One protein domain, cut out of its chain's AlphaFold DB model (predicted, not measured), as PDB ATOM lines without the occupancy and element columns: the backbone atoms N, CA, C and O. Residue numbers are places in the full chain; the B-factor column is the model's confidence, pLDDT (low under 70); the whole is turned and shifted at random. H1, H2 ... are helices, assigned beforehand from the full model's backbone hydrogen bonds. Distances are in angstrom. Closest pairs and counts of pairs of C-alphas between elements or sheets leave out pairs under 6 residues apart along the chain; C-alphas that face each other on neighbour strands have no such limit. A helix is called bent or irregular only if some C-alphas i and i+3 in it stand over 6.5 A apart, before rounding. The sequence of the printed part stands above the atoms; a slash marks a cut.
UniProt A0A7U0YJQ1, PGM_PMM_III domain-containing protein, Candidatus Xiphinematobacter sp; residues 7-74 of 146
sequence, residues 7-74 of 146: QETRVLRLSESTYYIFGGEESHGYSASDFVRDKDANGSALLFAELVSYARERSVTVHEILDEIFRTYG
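This is residues 7 to 74 of the 146 residues of the protein "PGM_PMM_III domain-containing protein" of Candidatus Xiphinematobacter sp (UniProt A0A7U0YJQ1). Three helices are strung out in a loose, elongated shape: H1 lies at one end, H2 and H3 meet near their ends as an L at the other, and a long looped stretch, residues 17 to 40, spans the distance between H1 and H2. Within that stretch the backbone folds back on itself in a small loop, where residues 23 to 24 pair with residues 30 to 31, and at the other end of the shape residues 66 to 74, of which 66 to 73 belong to H3, stick out. The printed part has 68 residues with three named helices, in the order H1, H2, H3, and no named strand; the class is all helix. The whole is loose, with a radius of gyration of the C-alphas of 14.9 A, and spans 40 by 25 by 22 A.

H1, residues 7 to 16, touches no helix. It is apart from H2, residues 41 to 57. The long link between them, 24 residues, holds one short pairing, antiparallel, of residues 23 to 24 with residues 30 to 31. A tight link of 4 residues joins H2 to H3, residues 62 to 73. H2 and H3 touch, and their closest C-alphas, those of Ala 55 and Val 62, are 5.9 A apart. H2 touches H3 with residues 51 to 55 alone, and H3 touches H2 with residues 62 to 65 alone. Their lines are about perpendicular, at 89 degrees, and their centres are 16.0 A apart. H1 and H3 are apart. In H1, H2 and H3 every pair of O i and N i+4 is within hydrogen-bond range.

H1 begins at C-alpha 7, at (167.819, 121.612, 163.656), and ends at Glu 16, 14.5 A from first to last C-alpha. H2, the longest helix with 17 residues, begins at C-alpha 41, at (150.842, 121.974, 147.742), and measures 24.4 A to the C-alpha of Glu 57. H3 begins at Val 62 and measures 16.6 A; its last C-alpha, that of Tyr 73, is at (161.573, 100.869, 136.877). No helix is bent or irregular.

The two C-alphas farthest apart, those of Glu 16 and Ser 59, are 42.0 A apart, and the first and last printed C-alphas, those of Gln 7 and Gly 74, are 37.6 A apart. Residues 66 to 74, of which 66 to 73 belong to H3, stand free; the body without them spans 41 by 28 by 17 A. The link from H1 to H2 is long, and its C-alphas lie 4 to 19 A from the mean of all C-alphas. The printed part has no cut. Its mean pLDDT is 92.4, and no printed residue is under 70.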
ATOM      1  N   GLN A   7     166.969 122.736 163.266       89.38
ATOM      2  CA  GLN A   7     167.819 121.612 163.656       89.38
ATOM      3  C   GLN A   7     167.312 120.926 164.931       89.38
ATOM      4  O   GLN A   7     167.228 119.700 164.977       89.38
ATOM      5  N   GLU A   8     166.920 121.702 165.944       92.31
ATOM      6  CA  GLU A   8     166.366 121.168 167.196       92.31
ATOM      7  C   GLU A   8     165.016 120.482 166.964       92.31
ATOM      8  O   GLU A   8     164.802 119.360 167.424       92.31
ATOM      9  N   THR A   9     164.117 121.107 166.194       88.56
ATOM     10  CA  THR A   9     162.823 120.486 165.857       88.56
ATOM     11  C   THR A   9     162.993 119.218 165.025       88.56
ATOM     12  O   THR A   9     162.196 118.295 165.159       88.56
ATOM     13  N   ARG A  10     164.011 119.145 164.158       87.94
ATOM     14  CA  ARG A  10     164.312 117.961 163.348       87.94
ATOM     15  C   ARG A  10     164.811 116.810 164.208       87.94
ATOM     16  O   ARG A  10     164.354 115.689 164.030       87.94
ATOM     17  N   VAL A  11     165.716 117.079 165.152       90.62
ATOM     18  CA  VAL A  11     166.207 116.057 166.090       90.62
ATOM     19  C   VAL A  11     165.055 115.463 166.899       90.62
ATOM     20  O   VAL A  11     164.977 114.246 167.009       90.62
ATOM     21  N   LEU A  12     164.131 116.295 167.391       89.75
ATOM     22  CA  LEU A  12     162.953 115.819 168.127       89.75
ATOM     23  C   LEU A  12     161.975 115.033 167.240       89.75
ATOM     24  O   LEU A  12     161.490 113.983 167.644       89.75
ATOM     25  N   ARG A  13     161.712 115.488 166.006       87.56
ATOM     26  CA  ARG A  13     160.878 114.733 165.049       87.56
ATOM     27  C   ARG A  13     161.434 113.332 164.788       87.56
ATOM     28  O   ARG A  13     160.662 112.390 164.698       87.56
ATOM     29  N   LEU A  14     162.758 113.201 164.698       88.69
ATOM     30  CA  LEU A  14     163.439 111.926 164.462       88.69
ATOM     31  C   LEU A  14     163.607 111.062 165.719       88.69
ATOM     32  O   LEU A  14     163.843 109.864 165.586       88.69
ATOM     33  N   SER A  15     163.543 111.643 166.923       90.50
ATOM     34  CA  SER A  15     163.553 110.855 168.164       90.50
ATOM     35  C   SER A  15     162.196 110.213 168.434       90.50
ATOM     36  O   SER A  15     162.152 109.099 168.943       90.50
ATOM     37  N   GLU A  16     161.114 110.902 168.065       86.12
ATOM     38  CA  GLU A  16     159.738 110.463 168.320       86.12
ATOM     39  C   GLU A  16     159.048 109.836 167.095       86.12
ATOM     40  O   GLU A  16     157.959 109.287 167.228       86.12
ATOM     41  N   SER A  17     159.628 109.931 165.892       84.50
ATOM     42  CA  SER A  17     159.036 109.402 164.655       84.50
ATOM     43  C   SER A  17     160.100 108.998 163.628       84.50
ATOM     44  O   SER A  17     161.293 109.270 163.765       84.50
ATOM     45  N   THR A  18     159.655 108.338 162.560       85.12
ATOM     46  CA  THR A  18     160.502 107.935 161.432       85.12
ATOM     47  C   THR A  18     160.700 109.095 160.462       85.12
ATOM     48  O   THR A  18     159.800 109.915 160.268       85.12
ATOM     49  N   TYR A  19     161.864 109.153 159.811       87.69
ATOM     50  CA  TYR A  19     162.131 110.131 158.758       87.69
ATOM     51  C   TYR A  19     161.173 109.947 157.575       87.69
ATOM     52  O   TYR A  19     161.181 108.906 156.915       87.69
ATOM     53  N   TYR A  20     160.367 110.969 157.298       87.12
ATOM     54  CA  TYR A  20     159.420 110.961 156.194       87.12
ATOM     55  C   TYR A  20     160.073 111.500 154.919       87.12
ATOM     56  O   TYR A  20     160.508 112.649 154.866       87.12
ATOM     57  N   ILE A  21     160.158 110.656 153.890       88.44
ATOM     58  CA  ILE A  21     160.813 111.005 152.621       88.44
ATOM     59  C   ILE A  21     159.825 111.712 151.692       88.44
ATOM     60  O   ILE A  21     160.090 112.805 151.202       88.44
ATOM     61  N   PHE A  22     158.702 111.051 151.424       90.19
ATOM     62  CA  PHE A  22     157.699 111.492 150.469       90.19
ATOM     63  C   PHE A  22     156.416 110.697 150.688       90.19
ATOM     64  O   PHE A  22     156.464 109.499 150.972       90.19
ATOM     65  N   GLY A  23     155.273 111.331 150.475       91.06
ATOM     66  CA  GLY A  23     153.998 110.653 150.323       91.06
ATOM     67  C   GLY A  23     153.136 111.357 149.293       91.06
ATOM     68  O   GLY A  23     153.232 112.564 149.065       91.06
ATOM     69  N   GLY A  24     152.302 110.556 148.650       90.94
ATOM     70  CA  GLY A  24     151.413 111.000 147.600       90.94
ATOM     71  C   GLY A  24     150.154 110.152 147.578       90.94
ATOM     72  O   GLY A  24     150.160 108.996 147.998       90.94
ATOM     73  N   GLU A  25     149.088 110.741 147.063       89.50
ATOM     74  CA  GLU A  25     147.838 110.064 146.755       89.50
ATOM     75  C   GLU A  25     147.456 110.337 145.300       89.50
ATOM     76  O   GLU A  25     147.731 111.416 144.769       89.50
ATOM     77  N   GLU A  26     146.727 109.402 144.693       87.12
ATOM     78  CA  GLU A  26     146.116 109.551 143.361       87.12
ATOM     79  C   GLU A  26     145.226 110.806 143.258       87.12
ATOM     80  O   GLU A  26     145.117 111.422 142.200       87.12
ATOM     81  N   SER A  27     144.698 111.287 144.389       85.69
ATOM     82  CA  SER A  27     143.897 112.512 144.495       85.69
ATOM     83  C   SER A  27     144.675 113.828 144.295       85.69
ATOM     84  O   SER A  27     144.109 114.903 144.500       85.69
ATOM     85  N   HIS A  28     145.940 113.776 143.858       85.50
ATOM     86  CA  HIS A  28     146.866 114.911 143.685       85.50
ATOM     87  C   HIS A  28     147.338 115.558 144.998       85.50
ATOM     88  O   HIS A  28     147.796 116.704 145.012       85.50
ATOM     89  N   GLY A  29     147.233 114.841 146.116       90.62
ATOM     90  CA  GLY A  29     147.796 115.269 147.392       90.62
ATOM     91  C   GLY A  29     149.230 114.786 147.543       90.62
ATOM     92  O   GLY A  29     149.444 113.581 147.536       90.62
ATOM     93  N   TYR A  30     150.184 115.700 147.722       92.12
ATOM     94  CA  TYR A  30     151.602 115.375 147.888       92.12
ATOM     95  C   TYR A  30     152.177 116.047 149.134       92.12
ATOM     96  O   TYR A  30     151.816 117.177 149.473       92.12
ATOM     97  N   SER A  31     153.086 115.351 149.807       92.12
ATOM     98  CA  SER A  31     153.945 115.907 150.845       92.12
ATOM     99  C   SER A  31     155.345 115.352 150.656       92.12
ATOM    100  O   SER A  31     155.581 114.148 150.686       92.12
ATOM    101  N   ALA A  32     156.277 116.251 150.386       87.00
ATOM    102  CA  ALA A  32     157.609 115.904 149.920       87.00
ATOM    103  C   ALA A  32     158.697 116.496 150.825       87.00
ATOM    104  O   ALA A  32     159.817 116.769 150.397       87.00
ATOM    105  N   SER A  33     158.343 116.731 152.090       85.62
ATOM    106  CA  SER A  33     159.277 117.158 153.121       85.62
ATOM    107  C   SER A  33     158.904 116.551 154.469       85.62
ATOM    108  O   SER A  33     157.731 116.394 154.790       85.62
ATOM    109  N   ASP A  34     159.907 116.293 155.304       86.75
ATOM    110  CA  ASP A  34     159.721 115.837 156.688       86.75
ATOM    111  C   ASP A  34     159.267 116.969 157.639       86.75
ATOM    112  O   ASP A  34     159.171 116.789 158.854       86.75
ATOM    113  N   PHE A  35     159.046 118.180 157.114       83.69
ATOM    114  CA  PHE A  35     158.665 119.351 157.905       83.69
ATOM    115  C   PHE A  35     157.173 119.382 158.233       83.69
ATOM    116  O   PHE A  35     156.804 119.738 159.351       83.69
ATOM    117  N   VAL A  36     156.323 118.976 157.288       84.75
ATOM    118  CA  VAL A  36     154.865 118.973 157.441       84.75
ATOM    119  C   VAL A  36     154.359 117.541 157.313       84.75
ATOM    120  O   VAL A  36     154.590 116.884 156.303       84.75
ATOM    121  N   ARG A  37     153.635 117.056 158.327       85.12
ATOM    122  CA  ARG A  37     152.969 115.737 158.315       85.12
ATOM    123  C   ARG A  37     151.538 115.826 157.769       85.12
ATOM    124  O   ARG A  37     150.628 115.182 158.275       85.12
ATOM    125  N   ASP A  38     151.361 116.665 156.756       88.50
ATOM    126  CA  ASP A  38     150.116 116.906 156.027       88.50
ATOM    127  C   ASP A  38     150.462 117.252 154.568       88.50
ATOM    128  O   ASP A  38     151.629 117.502 154.242       88.50
ATOM    129  N   LYS A  39     149.462 117.252 153.686       90.25
ATOM    130  CA  LYS A  39     149.604 117.643 152.281       90.25
ATOM    131  C   LYS A  39     150.115 119.081 152.188       90.25
ATOM    132  O   LYS A  39     149.538 119.998 152.769       90.25
ATOM    133  N   ASP A  40     151.158 119.283 151.388       91.94
ATOM    134  CA  ASP A  40     151.769 120.592 151.167       91.94
ATOM    135  C   ASP A  40     151.891 120.880 149.668       91.94
ATOM    136  O   ASP A  40     152.865 120.523 148.995       91.94
ATOM    137  N   ALA A  41     150.875 121.563 149.140       91.69
ATOM    138  CA  ALA A  41     150.842 121.974 147.742       91.69
ATOM    139  C   ALA A  41     151.942 122.996 147.405       91.69
ATOM    140  O   ALA A  41     152.482 122.969 146.299       91.69
ATOM    141  N   ASN A  42     152.305 123.875 148.348       92.81
ATOM    142  CA  ASN A  42     153.320 124.902 148.115       92.81
ATOM    143  C   ASN A  42     154.716 124.275 148.038       92.81
ATOM    144  O   ASN A  42     155.460 124.552 147.098       92.81
ATOM    145  N   GLY A  43     155.047 123.391 148.983       92.12
ATOM    146  CA  GLY A  43     156.290 122.618 148.956       92.12
ATOM    147  C   GLY A  43     156.399 121.747 147.705       92.12
ATOM    148  O   GLY A  43     157.433 121.739 147.036       92.12
ATOM    149  N   SER A  44     155.303 121.095 147.312       92.56
ATOM    150  CA  SER A  44     155.254 120.282 146.090       92.56
ATOM    151  C   SER A  44     155.479 121.114 144.820       92.56
ATOM    152  O   SER A  44     156.210 120.691 143.923       92.56
ATOM    153  N   ALA A  45     154.916 122.326 144.745       93.94
ATOM    154  CA  ALA A  45     155.141 123.239 143.623       93.94
ATOM    155  C   ALA A  45     156.603 123.708 143.531       93.94
ATOM    156  O   ALA A  45     157.154 123.795 142.432       93.94
ATOM    157  N   LEU A  46     157.247 123.976 144.672       94.56
ATOM    158  CA  LEU A  46     158.664 124.345 144.721       94.56
ATOM    159  C   LEU A  46     159.568 123.206 144.240       94.56
ATOM    160  O   LEU A  46     160.449 123.441 143.416       94.56
ATOM    161  N   LEU A  47     159.311 121.973 144.674       93.69
ATOM    162  CA  LEU A  47     160.059 120.802 144.205       93.69
ATOM    163  C   LEU A  47     159.857 120.541 142.714       93.69
ATOM    164  O   LEU A  47     160.793 120.159 142.014       93.69
ATOM    165  N   PHE A  48     158.657 120.791 142.189       94.94
ATOM    166  CA  PHE A  48     158.438 120.709 140.749       94.94
ATOM    167  C   PHE A  48     159.218 121.794 139.988       94.94
ATOM    168  O   PHE A  48     159.780 121.523 138.927       94.94
ATOM    169  N   ALA A  49     159.319 123.012 140.531       97.00
ATOM    170  CA  ALA A  49     160.167 124.056 139.954       97.00
ATOM    171  C   ALA A  49     161.658 123.661 139.971       97.00
ATOM    172  O   ALA A  49     162.373 123.914 138.998       97.00
ATOM    173  N   GLU A  50     162.115 122.990 141.030       96.62
ATOM    174  CA  GLU A  50     163.461 122.417 141.111       96.62
ATOM    175  C   GLU A  50     163.675 121.313 140.065       96.62
ATOM    176  O   GLU A  50     164.673 121.348 139.346       96.62
ATOM    177  N   LEU A  51     162.707 120.407 139.878       96.88
ATOM    178  CA  LEU A  51     162.734 119.391 138.818       96.88
ATOM    179  C   LEU A  51     162.862 120.023 137.424       96.88
ATOM    180  O   LEU A  51     163.640 119.551 136.596       96.88
ATOM    181  N   VAL A  52     162.132 121.110 137.162       98.06
ATOM    182  CA  VAL A  52     162.246 121.857 135.900       98.06
ATOM    183  C   VAL A  52     163.645 122.459 135.748       98.06
ATOM    184  O   VAL A  52     164.224 122.389 134.663       98.06
ATOM    185  N   SER A  53     164.212 123.027 136.815       98.25
ATOM    186  CA  SER A  53     165.581 123.555 136.805       98.25
ATOM    187  C   SER A  53     166.611 122.457 136.513       98.25
ATOM    188  O   SER A  53     167.470 122.632 135.651       98.25
ATOM    189  N   TYR A  54     166.475 121.300 137.162       98.00
ATOM    190  CA  TYR A  54     167.328 120.129 136.967       98.00
ATOM    191  C   TYR A  54     167.249 119.579 135.535       98.00
ATOM    192  O   TYR A  54     168.271 119.281 134.913       98.00
ATOM    193  N   ALA A  55     166.042 119.504 134.966       98.12
ATOM    194  CA  ALA A  55     165.844 119.102 133.575       98.12
ATOM    195  C   ALA A  55     166.563 120.054 132.609       98.12
ATOM    196  O   ALA A  55     167.284 119.615 131.709       98.12
ATOM    197  N   ARG A  56     166.449 121.369 132.849       97.75
ATOM    198  CA  ARG A  56     167.136 122.393 132.051       97.75
ATOM    199  C   ARG A  56     168.654 122.284 132.127       97.75
ATOM    200  O   ARG A  56     169.299 122.419 131.092       97.75
ATOM    201  N   GLU A  57     169.217 122.037 133.307       98.25
ATOM    202  CA  GLU A  57     170.662 121.828 133.477       98.25
ATOM    203  C   GLU A  57     171.153 120.624 132.661       98.25
ATOM    204  O   GLU A  57     172.184 120.690 131.991       98.25
ATOM    205  N   ARG A  58     170.359 119.551 132.627       97.81
ATOM    206  CA  ARG A  58     170.622 118.347 131.828       97.81
ATOM    207  C   ARG A  58     170.283 118.484 130.341       97.81
ATOM    208  O   ARG A  58     170.514 117.542 129.591       97.81
ATOM    209  N   SER A  59     169.766 119.634 129.901       98.06
ATOM    210  CA  SER A  59     169.286 119.858 128.528       98.06
ATOM    211  C   SER A  59     168.228 118.841 128.068       98.06
ATOM    212  O   SER A  59     168.178 118.489 126.893       98.06
ATOM    213  N   VAL A  60     167.379 118.392 128.994       98.25
ATOM    214  CA  VAL A  60     166.241 117.497 128.739       98.25
ATOM    215  C   VAL A  60     164.940 118.138 129.223       98.25
ATOM    216  O   VAL A  60     164.924 119.132 129.952       98.25
ATOM    217  N   THR A  61     163.819 117.568 128.815       98.25
ATOM    218  CA  THR A  61     162.482 117.920 129.285       98.25
ATOM    219  C   THR A  61     162.095 117.095 130.514       98.25
ATOM    220  O   THR A  61     162.616 116.009 130.758       98.25
ATOM    221  N   VAL A  62     161.114 117.582 131.278       97.69
ATOM    222  CA  VAL A  62     160.526 116.815 132.393       97.69
ATOM    223  C   VAL A  62     159.921 115.492 131.901       97.69
ATOM    224  O   VAL A  62     160.008 114.481 132.593       97.69
ATOM    225  N   HIS A  63     159.360 115.473 130.688       97.06
ATOM    226  CA  HIS A  63     158.830 114.253 130.084       97.06
ATOM    227  C   HIS A  63     159.940 113.236 129.786       97.06
ATOM    228  O   HIS A  63     159.760 112.050 130.038       97.06
ATOM    229  N   GLU A  64     161.099 113.668 129.293       98.00
ATOM    230  CA  GLU A  64     162.219 112.750 129.050       98.00
ATOM    231  C   GLU A  64     162.742 112.140 130.353       98.00
ATOM    232  O   GLU A  64     163.024 110.945 130.387       98.00
ATOM    233  N   ILE A  65     162.778 112.913 131.446       97.81
ATOM    234  CA  ILE A  65     163.084 112.376 132.783       97.81
ATOM    235  C   ILE A  65     162.035 111.341 133.207       97.81
ATOM    236  O   ILE A  65     162.391 110.277 133.712       97.81
ATOM    237  N   LEU A  66     160.745 111.609 132.984       96.31
ATOM    238  CA  LEU A  66     159.685 110.641 133.272       96.31
ATOM    239  C   LEU A  66     159.859 109.351 132.450       96.31
ATOM    240  O   LEU A  66     159.740 108.251 132.990       96.31
ATOM    241  N   ASP A  67     160.223 109.465 131.174       96.38
ATOM    242  CA  ASP A  67     160.497 108.301 130.333       96.38
ATOM    243  C   ASP A  67     161.730 107.520 130.810       96.38
ATOM    244  O   ASP A  67     161.754 106.293 130.726       96.38
ATOM    245  N   GLU A  68     162.776 108.193 131.298       97.06
ATOM    246  CA  GLU A  68     163.931 107.539 131.929       97.06
ATOM    247  C   GLU A  68     163.513 106.727 133.163       97.06
ATOM    248  O   GLU A  68     163.954 105.583 133.323       97.06
ATOM    249  N   ILE A  69     162.621 107.271 133.999       96.50
ATOM    250  CA  ILE A  69     162.053 106.563 135.156       96.50
ATOM    251  C   ILE A  69     161.296 105.318 134.681       96.50
ATOM    252  O   ILE A  69     161.562 104.222 135.179       96.50
ATOM    253  N   PHE A  70     160.427 105.443 133.673       97.19
ATOM    254  CA  PHE A  70     159.683 104.300 133.134       97.19
ATOM    255  C   PHE A  70     160.585 103.235 132.506       97.19
ATOM    256  O   PHE A  70     160.333 102.041 132.672       97.19
ATOM    257  N   ARG A  71     161.663 103.630 131.820       96.94
ATOM    258  CA  ARG A  71     162.646 102.678 131.276       96.94
ATOM    259  C   ARG A  71     163.424 101.953 132.372       96.94
ATOM    260  O   ARG A  71     163.807 100.806 132.169       96.94
ATOM    261  N   THR A  72     163.657 102.610 133.506       97.94
ATOM    262  CA  THR A  72     164.452 102.058 134.611       97.94
ATOM    263  C   THR A  72     163.625 101.142 135.516       97.94
ATOM    264  O   THR A  72     164.098 100.073 135.891       97.94
ATOM    265  N   TYR A  73     162.393 101.537 135.853       97.06
ATOM    266  CA  TYR A  73     161.573 100.869 136.877       97.06
ATOM    267  C   TYR A  73     160.302 100.196 136.339       97.06
ATOM    268  O   TYR A  73     159.597  99.523 137.094       97.06
ATOM    269  N   GLY A  74     160.018 100.342 135.044       96.50
ATOM    270  CA  GLY A  74     158.802  99.850 134.404       96.50
ATOM    271  C   GLY A  74     157.732 100.931 134.243       96.50
ATOM    272  O   GLY A  74     157.720 101.949 134.934       96.50
TER     273      GLY A  74